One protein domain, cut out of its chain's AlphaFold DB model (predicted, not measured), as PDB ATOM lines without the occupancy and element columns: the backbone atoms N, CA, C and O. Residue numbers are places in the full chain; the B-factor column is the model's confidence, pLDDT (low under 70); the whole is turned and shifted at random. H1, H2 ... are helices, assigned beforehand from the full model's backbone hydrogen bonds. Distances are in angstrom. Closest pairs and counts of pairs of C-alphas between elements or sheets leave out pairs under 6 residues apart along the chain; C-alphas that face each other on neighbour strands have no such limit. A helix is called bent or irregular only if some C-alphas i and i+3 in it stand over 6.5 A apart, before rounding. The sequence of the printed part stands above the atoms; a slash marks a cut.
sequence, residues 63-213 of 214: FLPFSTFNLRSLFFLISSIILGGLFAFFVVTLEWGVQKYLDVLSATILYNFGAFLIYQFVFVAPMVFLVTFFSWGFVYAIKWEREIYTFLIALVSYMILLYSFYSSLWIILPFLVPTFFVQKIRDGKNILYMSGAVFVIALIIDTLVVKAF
ATOM      1  N   PHE A  63      14.438   4.361 -36.665       74.38
ATOM      2  CA  PHE A  63      15.373   5.127 -35.833       74.38
ATOM      3  C   PHE A  63      15.782   6.412 -36.556       74.38
ATOM      4  O   PHE A  63      16.862   6.503 -37.144       74.38
ATOM      5  N   LEU A  64      14.881   7.393 -36.558       71.56
ATOM      6  CA  LEU A  64      15.135   8.723 -37.104       71.56
ATOM      7  C   LEU A  64      15.592   9.696 -36.007       71.56
ATOM      8  O   LEU A  64      15.153   9.575 -34.861       71.56
ATOM      9  N   PRO A  65      16.451  10.680 -36.339       65.06
ATOM     10  CA  PRO A  65      16.850  11.719 -35.397       65.06
ATOM     11  C   PRO A  65      15.640  12.514 -34.892       65.06
ATOM     12  O   PRO A  65      14.700  12.774 -35.639       65.06
ATOM     13  N   PHE A  66      15.693  12.987 -33.645       61.78
ATOM     14  CA  PHE A  66      14.645  13.839 -33.061       61.78
ATOM     15  C   PHE A  66      14.416  15.149 -33.839       61.78
ATOM     16  O   PHE A  66      13.362  15.759 -33.695       61.78
ATOM     17  N   SER A  67      15.353  15.564 -34.696       57.69
ATOM     18  CA  SER A  67      15.260  16.781 -35.509       57.69
ATOM     19  C   SER A  67      14.234  16.717 -36.647       57.69
ATOM     20  O   SER A  67      13.905  17.756 -37.206       57.69
ATOM     21  N   THR A  68      13.682  15.544 -36.989       62.94
ATOM     22  CA  THR A  68      12.596  15.419 -37.985       62.94
ATOM     23  C   THR A  68      11.207  15.681 -37.386       62.94
ATOM     24  O   THR A  68      10.191  15.243 -37.927       62.94
ATOM     25  N   PHE A  69      11.149  16.362 -36.238       61.72
ATOM     26  CA  PHE A  69       9.912  16.661 -35.531       61.72
ATOM     27  C   PHE A  69       9.128  17.771 -36.233       61.72
ATOM     28  O   PHE A  69       9.630  18.874 -36.434       61.72
ATOM     29  N   ASN A  70       7.876  17.482 -36.582       71.94
ATOM     30  CA  ASN A  70       6.954  18.445 -37.177       71.94
ATOM     31  C   ASN A  70       5.742  18.631 -36.248       71.94
ATOM     32  O   ASN A  70       5.253  17.667 -35.654       71.94
ATOM     33  N   LEU A  71       5.217  19.857 -36.163       77.81
ATOM     34  CA  LEU A  71       3.984  20.209 -35.447       77.81
ATOM     35  C   LEU A  71       2.808  19.288 -35.803       77.81
ATOM     36  O   LEU A  71       2.005  18.938 -34.940       77.81
ATOM     37  N   ARG A  72       2.736  18.826 -37.057       76.06
ATOM     38  CA  ARG A  72       1.723  17.860 -37.500       76.06
ATOM     39  C   ARG A  72       1.819  16.523 -36.754       76.06
ATOM     40  O   ARG A  72       0.796  15.966 -36.364       76.06
ATOM     41  N   SER A  73       3.032  16.018 -36.533       71.38
ATOM     42  CA  SER A  73       3.276  14.778 -35.786       71.38
ATOM     43  C   SER A  73       2.904  14.935 -34.313       71.38
ATOM     44  O   SER A  73       2.294  14.032 -33.749       71.38
ATOM     45  N   LEU A  74       3.201  16.097 -33.719       77.06
ATOM     46  CA  LEU A  74       2.800  16.422 -32.350       77.06
ATOM     47  C   LEU A  74       1.273  16.467 -32.209       77.06
ATOM     48  O   LEU A  74       0.731  15.882 -31.276       77.06
ATOM     49  N   PHE A  75       0.573  17.104 -33.151       81.50
ATOM     50  CA  PHE A  75      -0.890  17.162 -33.144       81.50
ATOM     51  C   PHE A  75      -1.520  15.767 -33.185       81.50
ATOM     52  O   PHE A  75      -2.401  15.459 -32.382       81.50
ATOM     53  N   PHE A  76      -1.056  14.897 -34.087       75.38
ATOM     54  CA  PHE A  76      -1.546  13.520 -34.153       75.38
ATOM     55  C   PHE A  76      -1.185  12.699 -32.916       75.38
ATOM     56  O   PHE A  76      -2.011  11.909 -32.469       75.38
ATOM     57  N   LEU A  77      -0.001  12.906 -32.334       76.44
ATOM     58  CA  LEU A  77       0.393  12.265 -31.080       76.44
ATOM     59  C   LEU A  77      -0.546  12.675 -29.939       76.44
ATOM     60  O   LEU A  77      -1.124  11.806 -29.290       76.44
ATOM     61  N   ILE A  78      -0.788  13.973 -29.756       82.94
ATOM     62  CA  ILE A  78      -1.717  14.483 -28.737       82.94
ATOM     63  C   ILE A  78      -3.132  13.946 -28.987       82.94
ATOM     64  O   ILE A  78      -3.772  13.445 -28.067       82.94
ATOM     65  N   SER A  79      -3.598  13.971 -30.237       81.50
ATOM     66  CA  SER A  79      -4.922  13.460 -30.612       81.50
ATOM     67  C   SER A  79      -5.060  11.964 -30.313       81.50
ATOM     68  O   SER A  79      -6.099  11.523 -29.829       81.50
ATOM     69  N   SER A  80      -4.000  11.187 -30.557       78.94
ATOM     70  CA  SER A  80      -3.952   9.754 -30.265       78.94
ATOM     71  C   SER A  80      -4.011   9.466 -28.768       78.94
ATOM     72  O   SER A  80      -4.717   8.551 -28.359       78.94
ATOM     73  N   ILE A  81      -3.333  10.285 -27.954       82.62
ATOM     74  CA  ILE A  81      -3.359  10.184 -26.493       82.62
ATOM     75  C   ILE A  81      -4.752  10.533 -25.971       82.62
ATOM     76  O   ILE A  81      -5.286   9.799 -25.149       82.62
ATOM     77  N   ILE A  82      -5.372  11.604 -26.479       83.50
ATOM     78  CA  ILE A  82      -6.721  12.014 -26.069       83.50
ATOM     79  C   ILE A  82      -7.740  10.932 -26.432       83.50
ATOM     80  O   ILE A  82      -8.483  10.477 -25.570       83.50
ATOM     81  N   LEU A  83      -7.771  10.488 -27.690       82.00
ATOM     82  CA  LEU A  83      -8.746   9.494 -28.142       82.00
ATOM     83  C   LEU A  83      -8.498   8.121 -27.517       82.00
ATOM     84  O   LEU A  83      -9.451   7.455 -27.124       82.00
ATOM     85  N   GLY A  84      -7.234   7.717 -27.377       78.25
ATOM     86  CA  GLY A  84      -6.855   6.497 -26.671       78.25
ATOM     87  C   GLY A  84      -7.248   6.551 -25.197       78.25
ATOM     88  O   GLY A  84      -7.814   5.589 -24.693       78.25
ATOM     89  N   GLY A  85      -7.040   7.689 -24.532       79.19
ATOM     90  CA  GLY A  85      -7.445   7.925 -23.145       79.19
ATOM     91  C   GLY A  85      -8.963   7.944 -22.950       79.19
ATOM     92  O   GLY A  85      -9.464   7.357 -21.996       79.19
ATOM     93  N   LEU A  86      -9.717   8.551 -23.869       82.94
ATOM     94  CA  LEU A  86     -11.185   8.515 -23.849       82.94
ATOM     95  C   LEU A  86     -11.715   7.093 -24.053       82.94
ATOM     96  O   LEU A  86     -12.645   6.669 -23.371       82.94
ATOM     97  N   PHE A  87     -11.107   6.342 -24.970       79.19
ATOM     98  CA  PHE A  87     -11.487   4.957 -25.218       79.19
ATOM     99  C   PHE A  87     -11.118   4.049 -24.038       79.19
ATOM    100  O   PHE A  87     -11.925   3.226 -23.616       79.19
ATOM    101  N   ALA A  88      -9.931   4.242 -23.463       72.94
ATOM    102  CA  ALA A  88      -9.496   3.614 -22.221       72.94
ATOM    103  C   ALA A  88     -10.489   3.860 -21.085       72.94
ATOM    104  O   ALA A  88     -10.930   2.915 -20.440       72.94
ATOM    105  N   PHE A  89     -10.881   5.120 -20.884       78.88
ATOM    106  CA  PHE A  89     -11.884   5.492 -19.896       78.88
ATOM    107  C   PHE A  89     -13.193   4.731 -20.130       78.88
ATOM    108  O   PHE A  89     -13.678   4.080 -19.212       78.88
ATOM    109  N   PHE A  90     -13.710   4.714 -21.362       79.62
ATOM    110  CA  PHE A  90     -14.920   3.962 -21.700       79.62
ATOM    111  C   PHE A  90     -14.799   2.465 -21.365       79.62
ATOM    112  O   PHE A  90     -15.687   1.907 -20.721       79.62
ATOM    113  N   VAL A  91     -13.685   1.821 -21.729       71.25
ATOM    114  CA  VAL A  91     -13.441   0.396 -21.439       71.25
ATOM    115  C   VAL A  91     -13.369   0.118 -19.935       71.25
ATOM    116  O   VAL A  91     -13.908  -0.887 -19.479       71.25
ATOM    117  N   VAL A  92     -12.750   1.007 -19.157       68.94
ATOM    118  CA  VAL A  92     -12.636   0.878 -17.693       68.94
ATOM    119  C   VAL A  92     -13.945   1.242 -16.981       68.94
ATOM    120  O   VAL A  92     -14.168   0.814 -15.859       68.94
ATOM    121  N   THR A  93     -14.871   1.974 -17.602       72.69
ATOM    122  CA  THR A  93     -16.214   2.178 -17.021       72.69
ATOM    123  C   THR A  93     -17.162   0.988 -17.206       72.69
ATOM    124  O   THR A  93     -18.229   0.949 -16.598       72.69
ATOM    125  N   LEU A  94     -16.790   0.000 -18.022       74.75
ATOM    126  CA  LEU A  94     -17.553  -1.230 -18.201       74.75
ATOM    127  C   LEU A  94     -17.186  -2.241 -17.097       74.75
ATOM    128  O   LEU A  94     -16.044  -2.690 -17.039       74.75
ATOM    129  N   GLU A  95     -18.152  -2.662 -16.267       63.12
ATOM    130  CA  GLU A  95     -17.938  -3.552 -15.095       63.12
ATOM    131  C   GLU A  95     -17.101  -4.818 -15.400       63.12
ATOM    132  O   GLU A  95     -16.260  -5.249 -14.617       63.12
ATOM    133  N   TRP A  96     -17.276  -5.381 -16.590       66.38
ATOM    134  CA  TRP A  96     -16.616  -6.583 -17.098       66.38
ATOM    135  C   TRP A  96     -15.204  -6.327 -17.654       66.38
ATOM    136  O   TRP A  96     -14.368  -7.232 -17.654       66.38
ATOM    137  N   GLY A  97     -14.919  -5.106 -18.118       59.47
ATOM    138  CA  GLY A  97     -13.585  -4.695 -18.570       59.47
ATOM    139  C   GLY A  97     -12.620  -4.530 -17.399       59.47
ATOM    140  O   GLY A  97     -11.451  -4.900 -17.485       59.47
ATOM    141  N   VAL A  98     -13.152  -4.059 -16.280       60.06
ATOM    142  CA  VAL A  98     -12.427  -3.820 -15.039       60.06
ATOM    143  C   VAL A  98     -11.963  -5.111 -14.374       60.06
ATOM    144  O   VAL A  98     -10.791  -5.249 -14.031       60.06
ATOM    145  N   GLN A  99     -12.864  -6.084 -14.243       63.88
ATOM    146  CA  GLN A  99     -12.582  -7.332 -13.535       63.88
ATOM    147  C   GLN A  99     -11.449  -8.127 -14.203       63.88
ATOM    148  O   GLN A  99     -10.558  -8.625 -13.524       63.88
ATOM    149  N   LYS A 100     -11.398  -8.133 -15.543       63.88
ATOM    150  CA  LYS A 100     -10.300  -8.758 -16.301       63.88
ATOM    151  C   LYS A 100      -8.968  -8.016 -16.202       63.88
ATOM    152  O   LYS A 100      -7.927  -8.624 -16.424       63.88
ATOM    153  N   TYR A 101      -8.990  -6.713 -15.933       60.62
ATOM    154  CA  TYR A 101      -7.780  -5.901 -15.792       60.62
ATOM    155  C   TYR A 101      -7.129  -6.111 -14.414       60.62
ATOM    156  O   TYR A 101      -5.904  -6.120 -14.294       60.62
ATOM    157  N   LEU A 102      -7.947  -6.345 -13.381       61.09
ATOM    158  CA  LEU A 102      -7.496  -6.632 -12.016       61.09
ATOM    159  C   LEU A 102      -6.762  -7.966 -11.890       61.09
ATOM    160  O   LEU A 102      -5.791  -8.044 -11.146       61.09
ATOM    161  N   ASP A 103      -7.162  -8.983 -12.655       60.84
ATOM    162  CA  ASP A 103      -6.493 -10.293 -12.652       60.84
ATOM    163  C   ASP A 103      -5.019 -10.213 -13.108       60.84
ATOM    164  O   ASP A 103      -4.219 -11.106 -12.821       60.84
ATOM    165  N   VAL A 104      -4.645  -9.133 -13.805       58.75
ATOM    166  CA  VAL A 104      -3.290  -8.897 -14.329       58.75
ATOM    167  C   VAL A 104      -2.442  -8.025 -13.383       58.75
ATOM    168  O   VAL A 104      -1.214  -8.135 -13.376       58.75
ATOM    169  N   LEU A 105      -3.062  -7.182 -12.549       61.25
ATOM    170  CA  LEU A 105      -2.376  -6.256 -11.638       61.25
ATOM    171  C   LEU A 105      -2.247  -6.856 -10.230       61.25
ATOM    172  O   LEU A 105      -3.225  -7.036  -9.514       61.25
ATOM    173  N   SER A 106      -1.015  -7.121  -9.779       55.97
ATOM    174  CA  SER A 106      -0.799  -7.606  -8.407       55.97
ATOM    175  C   SER A 106      -1.218  -6.553  -7.374       55.97
ATOM    176  O   SER A 106      -0.840  -5.385  -7.511       55.97
ATOM    177  N   ALA A 107      -1.885  -6.978  -6.293       53.38
ATOM    178  CA  ALA A 107      -2.316  -6.126  -5.178       53.38
ATOM    179  C   ALA A 107      -1.207  -5.199  -4.638       53.38
ATOM    180  O   ALA A 107      -1.478  -4.076  -4.231       53.38
ATOM    181  N   THR A 108       0.057  -5.616  -4.701       48.28
ATOM    182  CA  THR A 108       1.221  -4.847  -4.232       48.28
ATOM    183  C   THR A 108       1.444  -3.530  -4.992       48.28
ATOM    184  O   THR A 108       2.012  -2.593  -4.439       48.28
ATOM    185  N   ILE A 109       0.999  -3.444  -6.248       56.50
ATOM    186  CA  ILE A 109       1.153  -2.256  -7.105       56.50
ATOM    187  C   ILE A 109       0.066  -1.209  -6.801       56.50
ATOM    188  O   ILE A 109       0.316  -0.013  -6.933       56.50
ATOM    189  N   LEU A 110      -1.110  -1.644  -6.339       59.81
ATOM    190  CA  LEU A 110      -2.265  -0.779  -6.073       59.81
ATOM    191  C   LEU A 110      -2.054   0.162  -4.872       59.81
ATOM    192  O   LEU A 110      -2.598   1.261  -4.860       59.81
ATOM    193  N   TYR A 111      -1.232  -0.225  -3.890       63.41
ATOM    194  CA  TYR A 111      -1.106   0.505  -2.619       63.41
ATOM    195  C   TYR A 111       0.132   1.413  -2.499       63.41
ATOM    196  O   TYR A 111       0.262   2.135  -1.511       63.41
ATOM    197  N   ASN A 112       1.052   1.415  -3.472       77.19
ATOM    198  CA  ASN A 112       2.235   2.284  -3.449       77.19
ATOM    199  C   ASN A 112       2.505   2.902  -4.828       77.19
ATOM    200  O   ASN A 112       3.039   2.250  -5.725       77.19
ATOM    201  N   PHE A 113       2.201   4.196  -4.966       76.00
ATOM    202  CA  PHE A 113       2.369   4.938  -6.219       76.00
ATOM    203  C   PHE A 113       3.819   4.948  -6.736       76.00
ATOM    204  O   PHE A 113       4.048   4.895  -7.943       76.00
ATOM    205  N   GLY A 114       4.816   4.958  -5.845       79.56
ATOM    206  CA  GLY A 114       6.224   4.866  -6.239       79.56
ATOM    207  C   GLY A 114       6.567   3.505  -6.848       79.56
ATOM    208  O   GLY A 114       7.193   3.438  -7.905       79.56
ATOM    209  N   ALA A 115       6.099   2.416  -6.230       78.69
ATOM    210  CA  ALA A 115       6.266   1.064  -6.766       78.69
ATOM    211  C   ALA A 115       5.520   0.881  -8.101       78.69
ATOM    212  O   ALA A 115       6.049   0.245  -9.013       78.69
ATOM    213  N   PHE A 116       4.340   1.495  -8.244       80.62
ATOM    214  CA  PHE A 116       3.599   1.565  -9.505       80.62
ATOM    215  C   PHE A 116       4.398   2.263 -10.608       80.62
ATOM    216  O   PHE A 116       4.584   1.684 -11.676       80.62
ATOM    217  N   LEU A 117       4.936   3.461 -10.356       83.25
ATOM    218  CA  LEU A 117       5.744   4.166 -11.355       83.25
ATOM    219  C   LEU A 117       6.986   3.362 -11.757       83.25
ATOM    220  O   LEU A 117       7.287   3.251 -12.943       83.25
ATOM    221  N   ILE A 118       7.684   2.746 -10.798       84.94
ATOM    222  CA  ILE A 118       8.838   1.888 -11.102       84.94
ATOM    223  C   ILE A 118       8.414   0.709 -11.984       84.94
ATOM    224  O   ILE A 118       9.081   0.425 -12.977       84.94
ATOM    225  N   TYR A 119       7.293   0.055 -11.674       81.19
ATOM    226  CA  TYR A 119       6.761  -1.032 -12.493       81.19
ATOM    227  C   TYR A 119       6.491  -0.586 -13.940       81.19
ATOM    228  O   TYR A 119       6.903  -1.263 -14.885       81.19
ATOM    229  N   GLN A 120       5.883   0.588 -14.115       83.69
ATOM    230  CA  GLN A 120       5.597   1.157 -15.430       83.69
ATOM    231  C   GLN A 120       6.871   1.374 -16.251       83.69
ATOM    232  O   GLN A 120       6.970   0.921 -17.390       83.69
ATOM    233  N   PHE A 121       7.890   2.011 -15.676       87.00
ATOM    234  CA  PHE A 121       9.120   2.310 -16.412       87.00
ATOM    235  C   PHE A 121      10.038   1.096 -16.614       87.00
ATOM    236  O   PHE A 121      10.743   1.038 -17.618       87.00
ATOM    237  N   VAL A 122      10.044   0.127 -15.693       83.38
ATOM    238  CA  VAL A 122      10.951  -1.035 -15.752       83.38
ATOM    239  C   VAL A 122      10.362  -2.198 -16.548       83.38
ATOM    240  O   VAL A 122      11.109  -2.912 -17.211       83.38
ATOM    241  N   PHE A 123       9.042  -2.398 -16.513       79.06
ATOM    242  CA  PHE A 123       8.398  -3.540 -17.170       79.06
ATOM    243  C   PHE A 123       7.515  -3.122 -18.344       79.06
ATOM    244  O   PHE A 123       7.659  -3.675 -19.436       79.06
ATOM    245  N   VAL A 124       6.642  -2.129 -18.157       82.44
ATOM    246  CA  VAL A 124       5.668  -1.746 -19.192       82.44
ATOM    247  C   VAL A 124       6.349  -1.012 -20.347       82.44
ATOM    248  O   VAL A 124       6.182  -1.409 -21.498       82.44
ATOM    249  N   ALA A 125       7.177   0.001 -20.071       86.00
ATOM    250  CA  ALA A 125       7.844   0.778 -21.117       86.00
ATOM    251  C   ALA A 125       8.736  -0.083 -22.040       86.00
ATOM    252  O   ALA A 125       8.594   0.042 -23.261       86.00
ATOM    253  N   PRO A 126       9.593  -1.001 -21.537       85.94
ATOM    254  CA  PRO A 126      10.375  -1.879 -22.406       85.94
ATOM    255  C   PRO A 126       9.512  -2.826 -23.241       85.94
ATOM    256  O   PRO A 126       9.794  -3.012 -24.422       85.94
ATOM    257  N   MET A 127       8.440  -3.387 -22.673       83.31
ATOM    258  CA  MET A 127       7.523  -4.252 -23.427       83.31
ATOM    259  C   MET A 127       6.802  -3.483 -24.533       83.31
ATOM    260  O   MET A 127       6.784  -3.926 -25.681       83.31
ATOM    261  N   VAL A 128       6.278  -2.296 -24.218       86.88
ATOM    262  CA  VAL A 128       5.655  -1.400 -25.203       86.88
ATOM    263  C   VAL A 128       6.641  -1.064 -26.317       86.88
ATOM    264  O   VAL A 128       6.275  -1.117 -27.493       86.88
ATOM    265  N   PHE A 129       7.897  -0.772 -25.976       88.62
ATOM    266  CA  PHE A 129       8.935  -0.519 -26.966       88.62
ATOM    267  C   PHE A 129       9.186  -1.735 -27.861       88.62
ATOM    268  O   PHE A 129       9.170  -1.583 -29.076       88.62
ATOM    269  N   LEU A 130       9.355  -2.936 -27.299       89.12
ATOM    270  CA  LEU A 130       9.637  -4.158 -28.064       89.12
ATOM    271  C   LEU A 130       8.498  -4.516 -29.026       89.12
ATOM    272  O   LEU A 130       8.743  -4.798 -30.200       89.12
ATOM    273  N   VAL A 131       7.251  -4.445 -28.556       87.06
ATOM    274  CA  VAL A 131       6.068  -4.722 -29.384       87.06
ATOM    275  C   VAL A 131       5.907  -3.660 -30.476       87.06
ATOM    276  O   VAL A 131       5.652  -3.989 -31.635       87.06
ATOM    277  N   THR A 132       6.115  -2.383 -30.141       86.94
ATOM    278  CA  THR A 132       6.090  -1.297 -31.133       86.94
ATOM    279  C   THR A 132       7.216  -1.458 -32.150       86.94
ATOM    280  O   THR A 132       6.999  -1.256 -33.346       86.94
ATOM    281  N   PHE A 133       8.403  -1.858 -31.696       89.50
ATOM    282  CA  PHE A 133       9.567  -2.058 -32.541       89.50
ATOM    283  C   PHE A 133       9.346  -3.138 -33.577       89.50
ATOM    284  O   PHE A 133       9.546  -2.899 -34.769       89.50
ATOM    285  N   PHE A 134       8.866  -4.293 -33.139       90.12
ATOM    286  CA  PHE A 134       8.617  -5.389 -34.050       90.12
ATOM    287  C   PHE A 134       7.531  -5.035 -35.073       90.12
ATOM    288  O   PHE A 134       7.742  -5.168 -36.277       90.12
ATOM    289  N   SER A 135       6.385  -4.519 -34.626       88.50
ATOM    290  CA  SER A 135       5.250  -4.278 -35.522       88.50
ATOM    291  C   SER A 135       5.424  -3.037 -36.402       88.50
ATOM    292  O   SER A 135       5.288  -3.111 -37.623       88.50
ATOM    293  N   TRP A 136       5.737  -1.884 -35.813       84.75
ATOM    294  CA  TRP A 136       5.782  -0.603 -36.531       84.75
ATOM    295  C   TRP A 136       7.175  -0.240 -37.041       84.75
ATOM    296  O   TRP A 136       7.287   0.462 -38.042       84.75
ATOM    297  N   GLY A 137       8.231  -0.727 -36.389       84.06
ATOM    298  CA  GLY A 137       9.600  -0.555 -36.873       84.06
ATOM    299  C   GLY A 137       9.948  -1.558 -37.962       84.06
ATOM    300  O   GLY A 137      10.319  -1.174 -39.066       84.06
ATOM    301  N   PHE A 138       9.811  -2.851 -37.668       86.88
ATOM    302  CA  PHE A 138      10.248  -3.911 -38.571       86.88
ATOM    303  C   PHE A 138       9.184  -4.316 -39.598       86.88
ATOM    304  O   PHE A 138       9.402  -4.152 -40.798       86.88
ATOM    305  N   VAL A 139       8.023  -4.810 -39.154       86.69
ATOM    306  CA  VAL A 139       6.985  -5.339 -40.058       86.69
ATOM    307  C   VAL A 139       6.444  -4.246 -40.981       86.69
ATOM    308  O   VAL A 139       6.352  -4.446 -42.191       86.69
ATOM    309  N   TYR A 140       6.146  -3.063 -40.441       84.81
ATOM    310  CA  TYR A 140       5.641  -1.950 -41.244       84.81
ATOM    311  C   TYR A 140       6.685  -1.364 -42.217       84.81
ATOM    312  O   TYR A 140       6.322  -0.747 -43.220       84.81
ATOM    313  N   ALA A 141       7.986  -1.564 -41.980       82.94
ATOM    314  CA  ALA A 141       9.017  -1.149 -42.934       82.94
ATOM    315  C   ALA A 141       9.024  -2.009 -44.215       82.94
ATOM    316  O   ALA A 141       9.538  -1.569 -45.248       82.94
ATOM    317  N   ILE A 142       8.395  -3.190 -44.190       85.62
ATOM    318  CA  ILE A 142       8.193  -4.050 -45.362       85.62
ATOM    319  C   ILE A 142       7.080  -3.442 -46.235       85.62
ATOM    320  O   ILE A 142       5.880  -3.647 -46.020       85.62
ATOM    321  N   LYS A 143       7.480  -2.636 -47.226       79.81
ATOM    322  CA  LYS A 143       6.561  -1.888 -48.094       79.81
ATOM    323  C   LYS A 143       5.956  -2.772 -49.180       79.81
ATOM    324  O   LYS A 143       6.589  -3.020 -50.201       79.81
ATOM    325  N   TRP A 144       4.704  -3.171 -48.998       79.44
ATOM    326  CA  TRP A 144       3.904  -3.807 -50.042       79.44
ATOM    327  C   TRP A 144       3.387  -2.784 -51.062       79.44
ATOM    328  O   TRP A 144       3.323  -1.590 -50.775       79.44
ATOM    329  N   GLU A 145       2.974  -3.260 -52.244       77.38
ATOM    330  CA  GLU A 145       2.405  -2.409 -53.306       77.38
ATOM    331  C   GLU A 145       1.201  -1.589 -52.823       77.38
ATOM    332  O   GLU A 145       1.003  -0.458 -53.259       77.38
ATOM    333  N   ARG A 146       0.411  -2.142 -51.891       80.94
ATOM    334  CA  ARG A 146      -0.665  -1.414 -51.217       80.94
ATOM    335  C   ARG A 146      -0.335  -1.226 -49.747       80.94
ATOM    336  O   ARG A 146      -0.215  -2.189 -48.991       80.94
ATOM    337  N   GLU A 147      -0.298   0.031 -49.329       79.88
ATOM    338  CA  GLU A 147       0.007   0.443 -47.955       79.88
ATOM    339  C   GLU A 147      -0.952  -0.146 -46.917       79.88
ATOM    340  O   GLU A 147      -0.562  -0.391 -45.775       79.88
ATOM    341  N   ILE A 148      -2.201  -0.407 -47.322       82.88
ATOM    342  CA  ILE A 148      -3.202  -1.041 -46.465       82.88
ATOM    343  C   ILE A 148      -2.770  -2.449 -46.036       82.88
ATOM    344  O   ILE A 148      -3.016  -2.828 -44.898       82.88
ATOM    345  N   TYR A 149      -2.074  -3.207 -46.891       83.94
ATOM    346  CA  TYR A 149      -1.606  -4.548 -46.536       83.94
ATOM    347  C   TYR A 149      -0.482  -4.490 -45.511       83.94
ATOM    348  O   TYR A 149      -0.542  -5.194 -44.509       83.94
ATOM    349  N   THR A 150       0.495  -3.600 -45.701       83.50
ATOM    350  CA  THR A 150       1.558  -3.390 -44.709       83.50
ATOM    351  C   THR A 150       0.978  -2.973 -43.354       83.50
ATOM    352  O   THR A 150       1.381  -3.507 -42.323       83.50
ATOM    353  N   PHE A 151      -0.011  -2.072 -43.351       84.94
ATOM    354  CA  PHE A 151      -0.716  -1.669 -42.133       84.94
ATOM    355  C   PHE A 151      -1.426  -2.846 -41.453       84.94
ATOM    356  O   PHE A 151      -1.247  -3.049 -40.256       84.94
ATOM    357  N   LEU A 152      -2.197  -3.638 -42.203       86.69
ATOM    358  CA  LEU A 152      -2.937  -4.772 -41.651       86.69
ATOM    359  C   LEU A 152      -2.006  -5.844 -41.080       86.69
ATOM    360  O   LEU A 152      -2.277  -6.351 -39.997       86.69
ATOM    361  N   ILE A 153      -0.901  -6.161 -41.758       87.75
ATOM    362  CA  ILE A 153       0.070  -7.146 -41.259       87.75
ATOM    363  C   ILE A 153       0.702  -6.639 -39.955       87.75
ATOM    364  O   ILE A 153       0.718  -7.373 -38.971       87.75
ATOM    365  N   ALA A 154       1.143  -5.376 -39.909       87.88
ATOM    366  CA  ALA A 154       1.695  -4.776 -38.692       87.88
ATOM    367  C   ALA A 154       0.679  -4.756 -37.537       87.88
ATOM    368  O   ALA A 154       1.023  -5.100 -36.406       87.88
ATOM    369  N   LEU A 155      -0.582  -4.412 -37.823       87.75
ATOM    370  CA  LEU A 155      -1.672  -4.406 -36.847       87.75
ATOM    371  C   LEU A 155      -1.951  -5.812 -36.302       87.75
ATOM    372  O   LEU A 155      -2.085  -5.988 -35.094       87.75
ATOM    373  N   VAL A 156      -2.001  -6.822 -37.172       89.19
ATOM    374  CA  VAL A 156      -2.211  -8.218 -36.770       89.19
ATOM    375  C   VAL A 156      -1.034  -8.723 -35.934       89.19
ATOM    376  O   VAL A 156      -1.258  -9.309 -34.879       89.19
ATOM    377  N   SER A 157       0.214  -8.447 -36.331       88.50
ATOM    378  CA  SER A 157       1.394  -8.785 -35.521       88.50
ATOM    379  C   SER A 157       1.349  -8.116 -34.146       88.50
ATOM    380  O   SER A 157       1.610  -8.765 -33.137       88.50
ATOM    381  N   TYR A 158       0.959  -6.840 -34.089       87.38
ATOM    382  CA  TYR A 158       0.803  -6.091 -32.842       87.38
ATOM    383  C   TYR A 158      -0.253  -6.715 -31.920       87.38
ATOM    384  O   TYR A 158       0.007  -6.934 -30.740       87.38
ATOM    385  N   MET A 159      -1.416  -7.066 -32.471       86.44
ATOM    386  CA  MET A 159      -2.505  -7.730 -31.748       86.44
ATOM    387  C   MET A 159      -2.090  -9.085 -31.182       86.44
ATOM    388  O   MET A 159      -2.351  -9.363 -30.015       86.44
ATOM    389  N   ILE A 160      -1.423  -9.913 -31.993       87.19
ATOM    390  CA  ILE A 160      -0.921 -11.228 -31.577       87.19
ATOM    391  C   ILE A 160       0.055 -11.080 -30.406       87.19
ATOM    392  O   ILE A 160      -0.054 -11.798 -29.412       87.19
ATOM    393  N   LEU A 161       0.984 -10.125 -30.501       86.31
ATOM    394  CA  LEU A 161       1.961  -9.870 -29.449       86.31
ATOM    395  C   LEU A 161       1.293  -9.370 -28.168       86.31
ATOM    396  O   LEU A 161       1.523  -9.954 -27.115       86.31
ATOM    397  N   LEU A 162       0.421  -8.361 -28.237       81.44
ATOM    398  CA  LEU A 162      -0.288  -7.873 -27.050       81.44
ATOM    399  C   LEU A 162      -1.161  -8.952 -26.400       81.44
ATOM    400  O   LEU A 162      -1.200  -9.052 -25.174       81.44
ATOM    401  N   TYR A 163      -1.818  -9.794 -27.199       81.94
ATOM    402  CA  TYR A 163      -2.621 -10.899 -26.682       81.94
ATOM    403  C   TYR A 163      -1.788 -11.905 -25.893       81.94
ATOM    404  O   TYR A 163      -2.253 -12.395 -24.866       81.94
ATOM    405  N   SER A 164      -0.536 -12.138 -26.298       77.88
ATOM    406  CA  SER A 164       0.378 -13.012 -25.555       77.88
ATOM    407  C   SER A 164       0.737 -12.497 -24.153       77.88
ATOM    408  O   SER A 164       1.122 -13.296 -23.305       77.88
ATOM    409  N   PHE A 165       0.581 -11.192 -23.890       73.06
ATOM    410  CA  PHE A 165       0.885 -10.581 -22.590       73.06
ATOM    411  C   PHE A 165      -0.344 -10.385 -21.702       73.06
ATOM    412  O   PHE A 165      -0.266 -10.604 -20.498       73.06
ATOM    413  N   TYR A 166      -1.464  -9.953 -22.285       66.94
ATOM    414  CA  TYR A 166      -2.627  -9.495 -21.517       66.94
ATOM    415  C   TYR A 166      -3.793 -10.489 -21.494       66.94
ATOM    416  O   TYR A 166      -4.755 -10.266 -20.764       66.94
ATOM    417  N   SER A 167      -3.751 -11.566 -22.291       68.81
ATOM    418  CA  SER A 167      -4.758 -12.648 -22.331       68.81
ATOM    419  C   SER A 167      -6.223 -12.209 -22.558       68.81
ATOM    420  O   SER A 167      -7.140 -13.024 -22.484       68.81
ATOM    421  N   SER A 168      -6.479 -10.928 -22.847       70.44
ATOM    422  CA  SER A 168      -7.816 -10.342 -22.967       70.44
ATOM    423  C   SER A 168      -7.845  -9.248 -24.031       70.44
ATOM    424  O   SER A 168      -7.151  -8.239 -23.926       70.44
ATOM    425  N   LEU A 169      -8.711  -9.410 -25.036       69.62
ATOM    426  CA  LEU A 169      -8.906  -8.433 -26.118       69.62
ATOM    427  C   LEU A 169      -9.368  -7.054 -25.614       69.62
ATOM    428  O   LEU A 169      -9.042  -6.040 -26.226       69.62
ATOM    429  N   TRP A 170     -10.079  -7.006 -24.487       64.88
ATOM    430  CA  TRP A 170     -10.561  -5.754 -23.892       64.88
ATOM    431  C   TRP A 170      -9.426  -4.868 -23.396       64.88
ATOM    432  O   TRP A 170      -9.486  -3.654 -23.554       64.88
ATOM    433  N   ILE A 171      -8.361  -5.487 -22.885       67.38
ATOM    434  CA  ILE A 171      -7.147  -4.792 -22.452       67.38
ATOM    435  C   ILE A 171      -6.388  -4.246 -23.665       67.38
ATOM    436  O   ILE A 171      -5.784  -3.187 -23.595       67.38
ATOM    437  N   ILE A 172      -6.468  -4.933 -24.806       72.50
ATOM    438  CA  ILE A 172      -5.734  -4.612 -26.038       72.50
ATOM    439  C   ILE A 172      -6.377  -3.451 -26.806       72.50
ATOM    440  O   ILE A 172      -5.674  -2.654 -27.425       72.50
ATOM    441  N   LEU A 173      -7.708  -3.340 -26.773       70.12
ATOM    442  CA  LEU A 173      -8.477  -2.372 -27.559       70.12
ATOM    443  C   LEU A 173      -8.033  -0.901 -27.381       70.12
ATOM    444  O   LEU A 173      -7.827  -0.230 -28.399       70.12
ATOM    445  N   PRO A 174      -7.814  -0.387 -26.153       70.31
ATOM    446  CA  PRO A 174      -7.284   0.963 -25.939       70.31
ATOM    447  C   PRO A 174      -5.938   1.223 -26.622       70.31
ATOM    448  O   PRO A 174      -5.666   2.344 -27.050       70.31
ATOM    449  N   PHE A 175      -5.113   0.185 -26.791       74.12
ATOM    450  CA  PHE A 175      -3.819   0.274 -27.462       74.12
ATOM    451  C   PHE A 175      -3.923   0.278 -28.990       74.12
ATOM    452  O   PHE A 175      -2.933   0.570 -29.655       74.12
ATOM    453  N   LEU A 176      -5.093   0.000 -29.572       74.38
ATOM    454  CA  LEU A 176      -5.290   0.036 -31.027       74.38
ATOM    455  C   LEU A 176      -5.599   1.430 -31.546       74.38
ATOM    456  O   LEU A 176      -5.180   1.784 -32.647       74.38
ATOM    457  N   VAL A 177      -6.288   2.247 -30.754       70.62
ATOM    458  CA  VAL A 177      -6.569   3.641 -31.104       70.62
ATOM    459  C   VAL A 177      -5.278   4.392 -31.462       70.62
ATOM    460  O   VAL A 177      -5.196   4.894 -32.586       70.62
ATOM    461  N   PRO A 178      -4.222   4.406 -30.623       69.62
ATOM    462  CA  PRO A 178      -2.973   5.055 -30.996       69.62
ATOM    463  C   PRO A 178      -2.344   4.447 -32.247       69.62
ATOM    464  O   PRO A 178      -1.823   5.199 -33.062       69.62
ATOM    465  N   THR A 179      -2.466   3.139 -32.491       72.38
ATOM    466  CA  THR A 179      -1.905   2.527 -33.707       72.38
ATOM    467  C   THR A 179      -2.540   3.017 -35.017       72.38
ATOM    468  O   THR A 179      -1.834   3.188 -36.012       72.38
ATOM    469  N   PHE A 180      -3.838   3.343 -35.027       67.75
ATOM    470  CA  PHE A 180      -4.498   3.950 -36.192       67.75
ATOM    471  C   PHE A 180      -4.024   5.388 -36.446       67.75
ATOM    472  O   PHE A 180      -3.768   5.774 -37.588       67.75
ATOM    473  N   PHE A 181      -3.859   6.183 -35.386       65.56
ATOM    474  CA  PHE A 181      -3.349   7.554 -35.502       65.56
ATOM    475  C   PHE A 181      -1.856   7.591 -35.840       65.56
ATOM    476  O   PHE A 181      -1.405   8.476 -36.566       65.56
ATOM    477  N   VAL A 182      -1.101   6.583 -35.415       61.31
ATOM    478  CA  VAL A 182       0.315   6.389 -35.733       61.31
ATOM    479  C   VAL A 182       0.554   6.210 -37.236       61.31
ATOM    480  O   VAL A 182       1.521   6.762 -37.761       61.31
ATOM    481  N   GLN A 183      -0.367   5.573 -37.969       63.81
ATOM    482  CA  GLN A 183      -0.299   5.524 -39.436       63.81
ATOM    483  C   GLN A 183      -0.338   6.929 -40.064       63.81
ATOM    484  O   GLN A 183       0.247   7.138 -41.122       63.81
ATOM    485  N   LYS A 184      -1.000   7.907 -39.431       62.12
ATOM    486  CA  LYS A 184      -1.065   9.308 -39.892       62.12
ATOM    487  C   LYS A 184       0.161  10.130 -39.465       62.12
ATOM    488  O   LYS A 184       0.442  11.144 -40.094       62.12
ATOM    489  N   ILE A 185       0.941   9.655 -38.486       60.06
ATOM    490  CA  ILE A 185       2.268  10.186 -38.089       60.06
ATOM    491  C   ILE A 185       3.367   9.764 -39.098       60.06
ATOM    492  O   ILE A 185       4.555  10.006 -38.888       60.06
ATOM    493  N   ARG A 186       2.973   9.169 -40.233       50.56
ATOM    494  CA  ARG A 186       3.803   8.568 -41.292       50.56
ATOM    495  C   ARG A 186       5.050   9.339 -41.718       50.56
ATOM    496  O   ARG A 186       6.027   8.714 -42.119       50.56
ATOM    497  N   ASP A 187       5.026  10.661 -41.621       52.88
ATOM    498  CA  ASP A 187       6.133  11.508 -42.059       52.88
ATOM    499  C   ASP A 187       7.305  11.513 -41.061       52.88
ATOM    500  O   ASP A 187       8.436  11.800 -41.438       52.88
ATOM    501  N   GLY A 188       7.070  11.133 -39.798       51.59
ATOM    502  CA  GLY A 188       8.091  11.172 -38.748       51.59
ATOM    503  C   GLY A 188       8.832   9.860 -38.500       51.59
ATOM    504  O   GLY A 188       9.897   9.920 -37.897       51.59
ATOM    505  N   LYS A 189       8.253   8.707 -38.896       61.75
ATOM    506  CA  LYS A 189       8.674   7.301 -38.640       61.75
ATOM    507  C   LYS A 189       9.502   7.044 -37.369       61.75
ATOM    508  O   LYS A 189      10.316   6.134 -37.374       61.75
ATOM    509  N   ASN A 190       9.350   7.817 -36.301       76.44
ATOM    510  CA  ASN A 190      10.218   7.673 -35.146       76.44
ATOM    511  C   ASN A 190       9.539   6.750 -34.145       76.44
ATOM    512  O   ASN A 190       8.539   7.091 -33.507       76.44
ATOM    513  N   ILE A 191      10.117   5.565 -34.047       81.06
ATOM    514  CA  ILE A 191       9.652   4.480 -33.203       81.06
ATOM    515  C   ILE A 191       9.532   4.876 -31.730       81.06
ATOM    516  O   ILE A 191       8.605   4.442 -31.054       81.06
ATOM    517  N   LEU A 192      10.402   5.773 -31.254       81.88
ATOM    518  CA  LEU A 192      10.409   6.233 -29.868       81.88
ATOM    519  C   LEU A 192       9.165   7.061 -29.545       81.88
ATOM    520  O   LEU A 192       8.622   6.931 -28.453       81.88
ATOM    521  N   TYR A 193       8.662   7.865 -30.490       78.12
ATOM    522  CA  TYR A 193       7.408   8.597 -30.282       78.12
ATOM    523  C   TYR A 193       6.205   7.670 -30.271       78.12
ATOM    524  O   TYR A 193       5.293   7.869 -29.473       78.12
ATOM    525  N   MET A 194       6.206   6.654 -31.135       79.38
ATOM    526  CA  MET A 194       5.133   5.663 -31.164       79.38
ATOM    527  C   MET A 194       5.092   4.899 -29.839       79.38
ATOM    528  O   MET A 194       4.045   4.841 -29.200       79.38
ATOM    529  N   SER A 195       6.244   4.407 -29.375       85.50
ATOM    530  CA  SER A 195       6.354   3.733 -28.082       85.50
ATOM    531  C   SER A 195       5.994   4.658 -26.923       85.50
ATOM    532  O   SER A 195       5.280   4.238 -26.022       85.50
ATOM    533  N   GLY A 196       6.418   5.925 -26.963       84.88
ATOM    534  CA  GLY A 196       6.078   6.921 -25.950       84.88
ATOM    535  C   GLY A 196       4.579   7.210 -25.875       84.88
ATOM    536  O   GLY A 196       4.019   7.228 -24.785       84.88
ATOM    537  N   ALA A 197       3.900   7.375 -27.013       81.56
ATOM    538  CA  ALA A 197       2.455   7.600 -27.049       81.56
ATOM    539  C   ALA A 197       1.675   6.392 -26.509       81.56
ATOM    540  O   ALA A 197       0.781   6.552 -25.680       81.56
ATOM    541  N   VAL A 198       2.048   5.181 -26.937       83.81
ATOM    542  CA  VAL A 198       1.447   3.935 -26.439       83.81
ATOM    543  C   VAL A 198       1.717   3.764 -24.941       83.81
ATOM    544  O   VAL A 198       0.813   3.379 -24.206       83.81
ATOM    545  N   PHE A 199       2.916   4.113 -24.467       86.81
ATOM    546  CA  PHE A 199       3.273   4.061 -23.050       86.81
ATOM    547  C   PHE A 199       2.476   5.063 -22.208       86.81
ATOM    548  O   PHE A 199       1.978   4.699 -21.151       86.81
ATOM    549  N   VAL A 200       2.293   6.302 -22.677       86.00
ATOM    550  CA  VAL A 200       1.449   7.291 -21.983       86.00
ATOM    551  C   VAL A 200       0.008   6.793 -21.878       86.00
ATOM    552  O   VAL A 200      -0.616   6.949 -20.834       86.00
ATOM    553  N   ILE A 201      -0.515   6.152 -22.923       82.06
ATOM    554  CA  ILE A 201      -1.852   5.550 -22.888       82.06
ATOM    555  C   ILE A 201      -1.900   4.380 -21.898       82.06
ATOM    556  O   ILE A 201      -2.836   4.325 -21.106       82.06
ATOM    557  N   ALA A 202      -0.883   3.508 -21.881       81.06
ATOM    558  CA  ALA A 202      -0.750   2.441 -20.883       81.06
ATOM    559  C   ALA A 202      -0.796   3.008 -19.460       81.06
ATOM    560  O   ALA A 202      -1.597   2.577 -18.639       81.06
ATOM    561  N   LEU A 203      -0.002   4.051 -19.208       84.94
ATOM    562  CA  LEU A 203       0.069   4.729 -17.923       84.94
ATOM    563  C   LEU A 203      -1.290   5.314 -17.516       84.94
ATOM    564  O   LEU A 203      -1.686   5.176 -16.360       84.94
ATOM    565  N   ILE A 204      -2.012   5.952 -18.447       82.38
ATOM    566  CA  ILE A 204      -3.356   6.493 -18.199       82.38
ATOM    567  C   ILE A 204      -4.329   5.366 -17.847       82.38
ATOM    568  O   ILE A 204      -5.027   5.486 -16.844       82.38
ATOM    569  N   ILE A 205      -4.364   4.284 -18.633       76.81
ATOM    570  CA  ILE A 205      -5.249   3.137 -18.376       76.81
ATOM    571  C   ILE A 205      -4.959   2.562 -16.996       76.81
ATOM    572  O   ILE A 205      -5.860   2.477 -16.167       76.81
ATOM    573  N   ASP A 206      -3.701   2.225 -16.734       76.69
ATOM    574  CA  ASP A 206      -3.312   1.561 -15.500       76.69
ATOM    575  C   ASP A 206      -3.575   2.468 -14.285       76.69
ATOM    576  O   ASP A 206      -4.017   1.987 -13.246       76.69
ATOM    577  N   THR A 207      -3.413   3.789 -14.422       79.50
ATOM    578  CA  THR A 207      -3.763   4.761 -13.368       79.50
ATOM    579  C   THR A 207      -5.275   4.858 -13.143       79.50
ATOM    580  O   THR A 207      -5.718   4.926 -11.997       79.50
ATOM    581  N   LEU A 208      -6.080   4.877 -14.212       76.56
ATOM    582  CA  LEU A 208      -7.544   4.907 -14.111       76.56
ATOM    583  C   LEU A 208      -8.077   3.638 -13.444       76.56
ATOM    584  O   LEU A 208      -8.955   3.733 -12.591       76.56
ATOM    585  N   VAL A 209      -7.511   2.481 -13.798       70.44
ATOM    586  CA  VAL A 209      -7.819   1.208 -13.148       70.44
ATOM    587  C   VAL A 209      -7.427   1.284 -11.679       70.44
ATOM    588  O   VAL A 209      -8.288   1.096 -10.842       70.44
ATOM    589  N   VAL A 210      -6.195   1.658 -11.326       70.69
ATOM    590  CA  VAL A 210      -5.778   1.766  -9.912       70.69
ATOM    591  C   VAL A 210      -6.716   2.669  -9.099       70.69
ATOM    592  O   VAL A 210      -7.175   2.267  -8.033       70.69
ATOM    593  N   LYS A 211      -7.059   3.854  -9.620       72.31
ATOM    594  CA  LYS A 211      -7.932   4.824  -8.941       72.31
ATOM    595  C   LYS A 211      -9.366   4.325  -8.745       72.31
ATOM    596  O   LYS A 211     -10.007   4.712  -7.778       72.31
ATOM    597  N   ALA A 212      -9.893   3.508  -9.655       66.25
ATOM    598  CA  ALA A 212     -11.230   2.939  -9.499       66.25
ATOM    599  C   ALA A 212     -11.321   1.935  -8.327       66.25
ATOM    600  O   ALA A 212     -12.430   1.599  -7.919       66.25
ATOM    601  N   PHE A 213     -10.179   1.476  -7.792       60.97
ATOM    602  CA  PHE A 213     -10.080   0.427  -6.765       60.97
ATOM    603  C   PHE A 213      -9.443   0.862  -5.441       60.97
ATOM    604  O   PHE A 213      -9.430   0.064  -4.503       60.97
TER     605      PHE A 213
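Overview. This is residues 63 to 213 of the 214 residues of an uncharacterized protein of Candidatus Moranbacteria bacterium (UniProt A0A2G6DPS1). Five long helices, H1, H4, H5, H6 and H7, make an up-and-down bundle, each running against the one before it, with H6 and H7 in the middle between H1 on one side and H4 and H5 on the other. The short helices H2 and H3 lie at one end. The printed part has 151 residues with seven named helices, H1 to H7 in chain order, and no named strand; its class is all helix. It is compact, with a radius of gyration of the C-alphas of 15.5 A, and elongated, spanning 47 by 29 by 25 A.

Arrangement. Go on from Phe 63 to H1, residues 71 to 93; H2, residues 95 to 102, touches it only at the corner, and only just, with 3 pairs of C-alphas within 8 A, the closest being Val 92 and Val 98 at 5.4 A. H3, residues 107 to 110, touches H4, residues 113 to 139, only at the corner, where the closest C-alphas, of Ile 109 and Phe 116, are 5.1 A apart. Three helical hairpins follow: H4 with H5, residues 147 to 166, closest C-alphas Ser 135 and Ala 154 at 4.8 A; H5 with H6, residues 169 to 184, Leu 162 and Ile 172 at 6.4 A; H6 with H7, residues 191 to 213, Pro 178 and Val 198 at 6.4 A. H6 and H7 are the hubs, touching 4 helices each. Look at Ser 80 and Pro 178, whose C-alphas, 4.9 A apart, are the closest of H1 and H6, which run opposite ways at a shallow tilt of 16 degrees. H7 touches H4 at a steep tilt of 39 degrees, opposite ways, closest at the C-alphas of Phe 129 and Ser 195, 5.1 A. H1 is apart from H4 and H5. Every O i to N i+4 pair is within hydrogen-bond range in H1, but 2 of 4 in H2, 20 of 23 in H4, 15 of 16 in H5, 6 of 12 in H6 and 18 of 19 in H7; H3 is too short for one.

Along the chain. Find C-alpha 71 at (3.984, 20.209, -35.447); from there H1 runs 32.8 A to residue 93. H2 and H3 are short; H4, from C-alpha 113 at (2.369, 4.938, -6.219), runs 35.7 A, with a kink of 27 degrees near residue 120. H5 measures 28.4 A. H6, 23.8 A, has a kink of 29 degrees near residue 176 and is only just irregular, C-alphas 171 and 174 being 6.7 A apart. H7 runs 33.2 A to C-alpha 213 at (-10.080, 0.427, -6.765).

Size, cuts and confidence. The two C-alphas farthest apart, of Tyr 111 and Glu 145, are 50.9 A apart. The printed part has no cut and no long link. Mean pLDDT of the printed part is 75.6; 41 residues are under 70, among them 95 to 111 and 180 to 189.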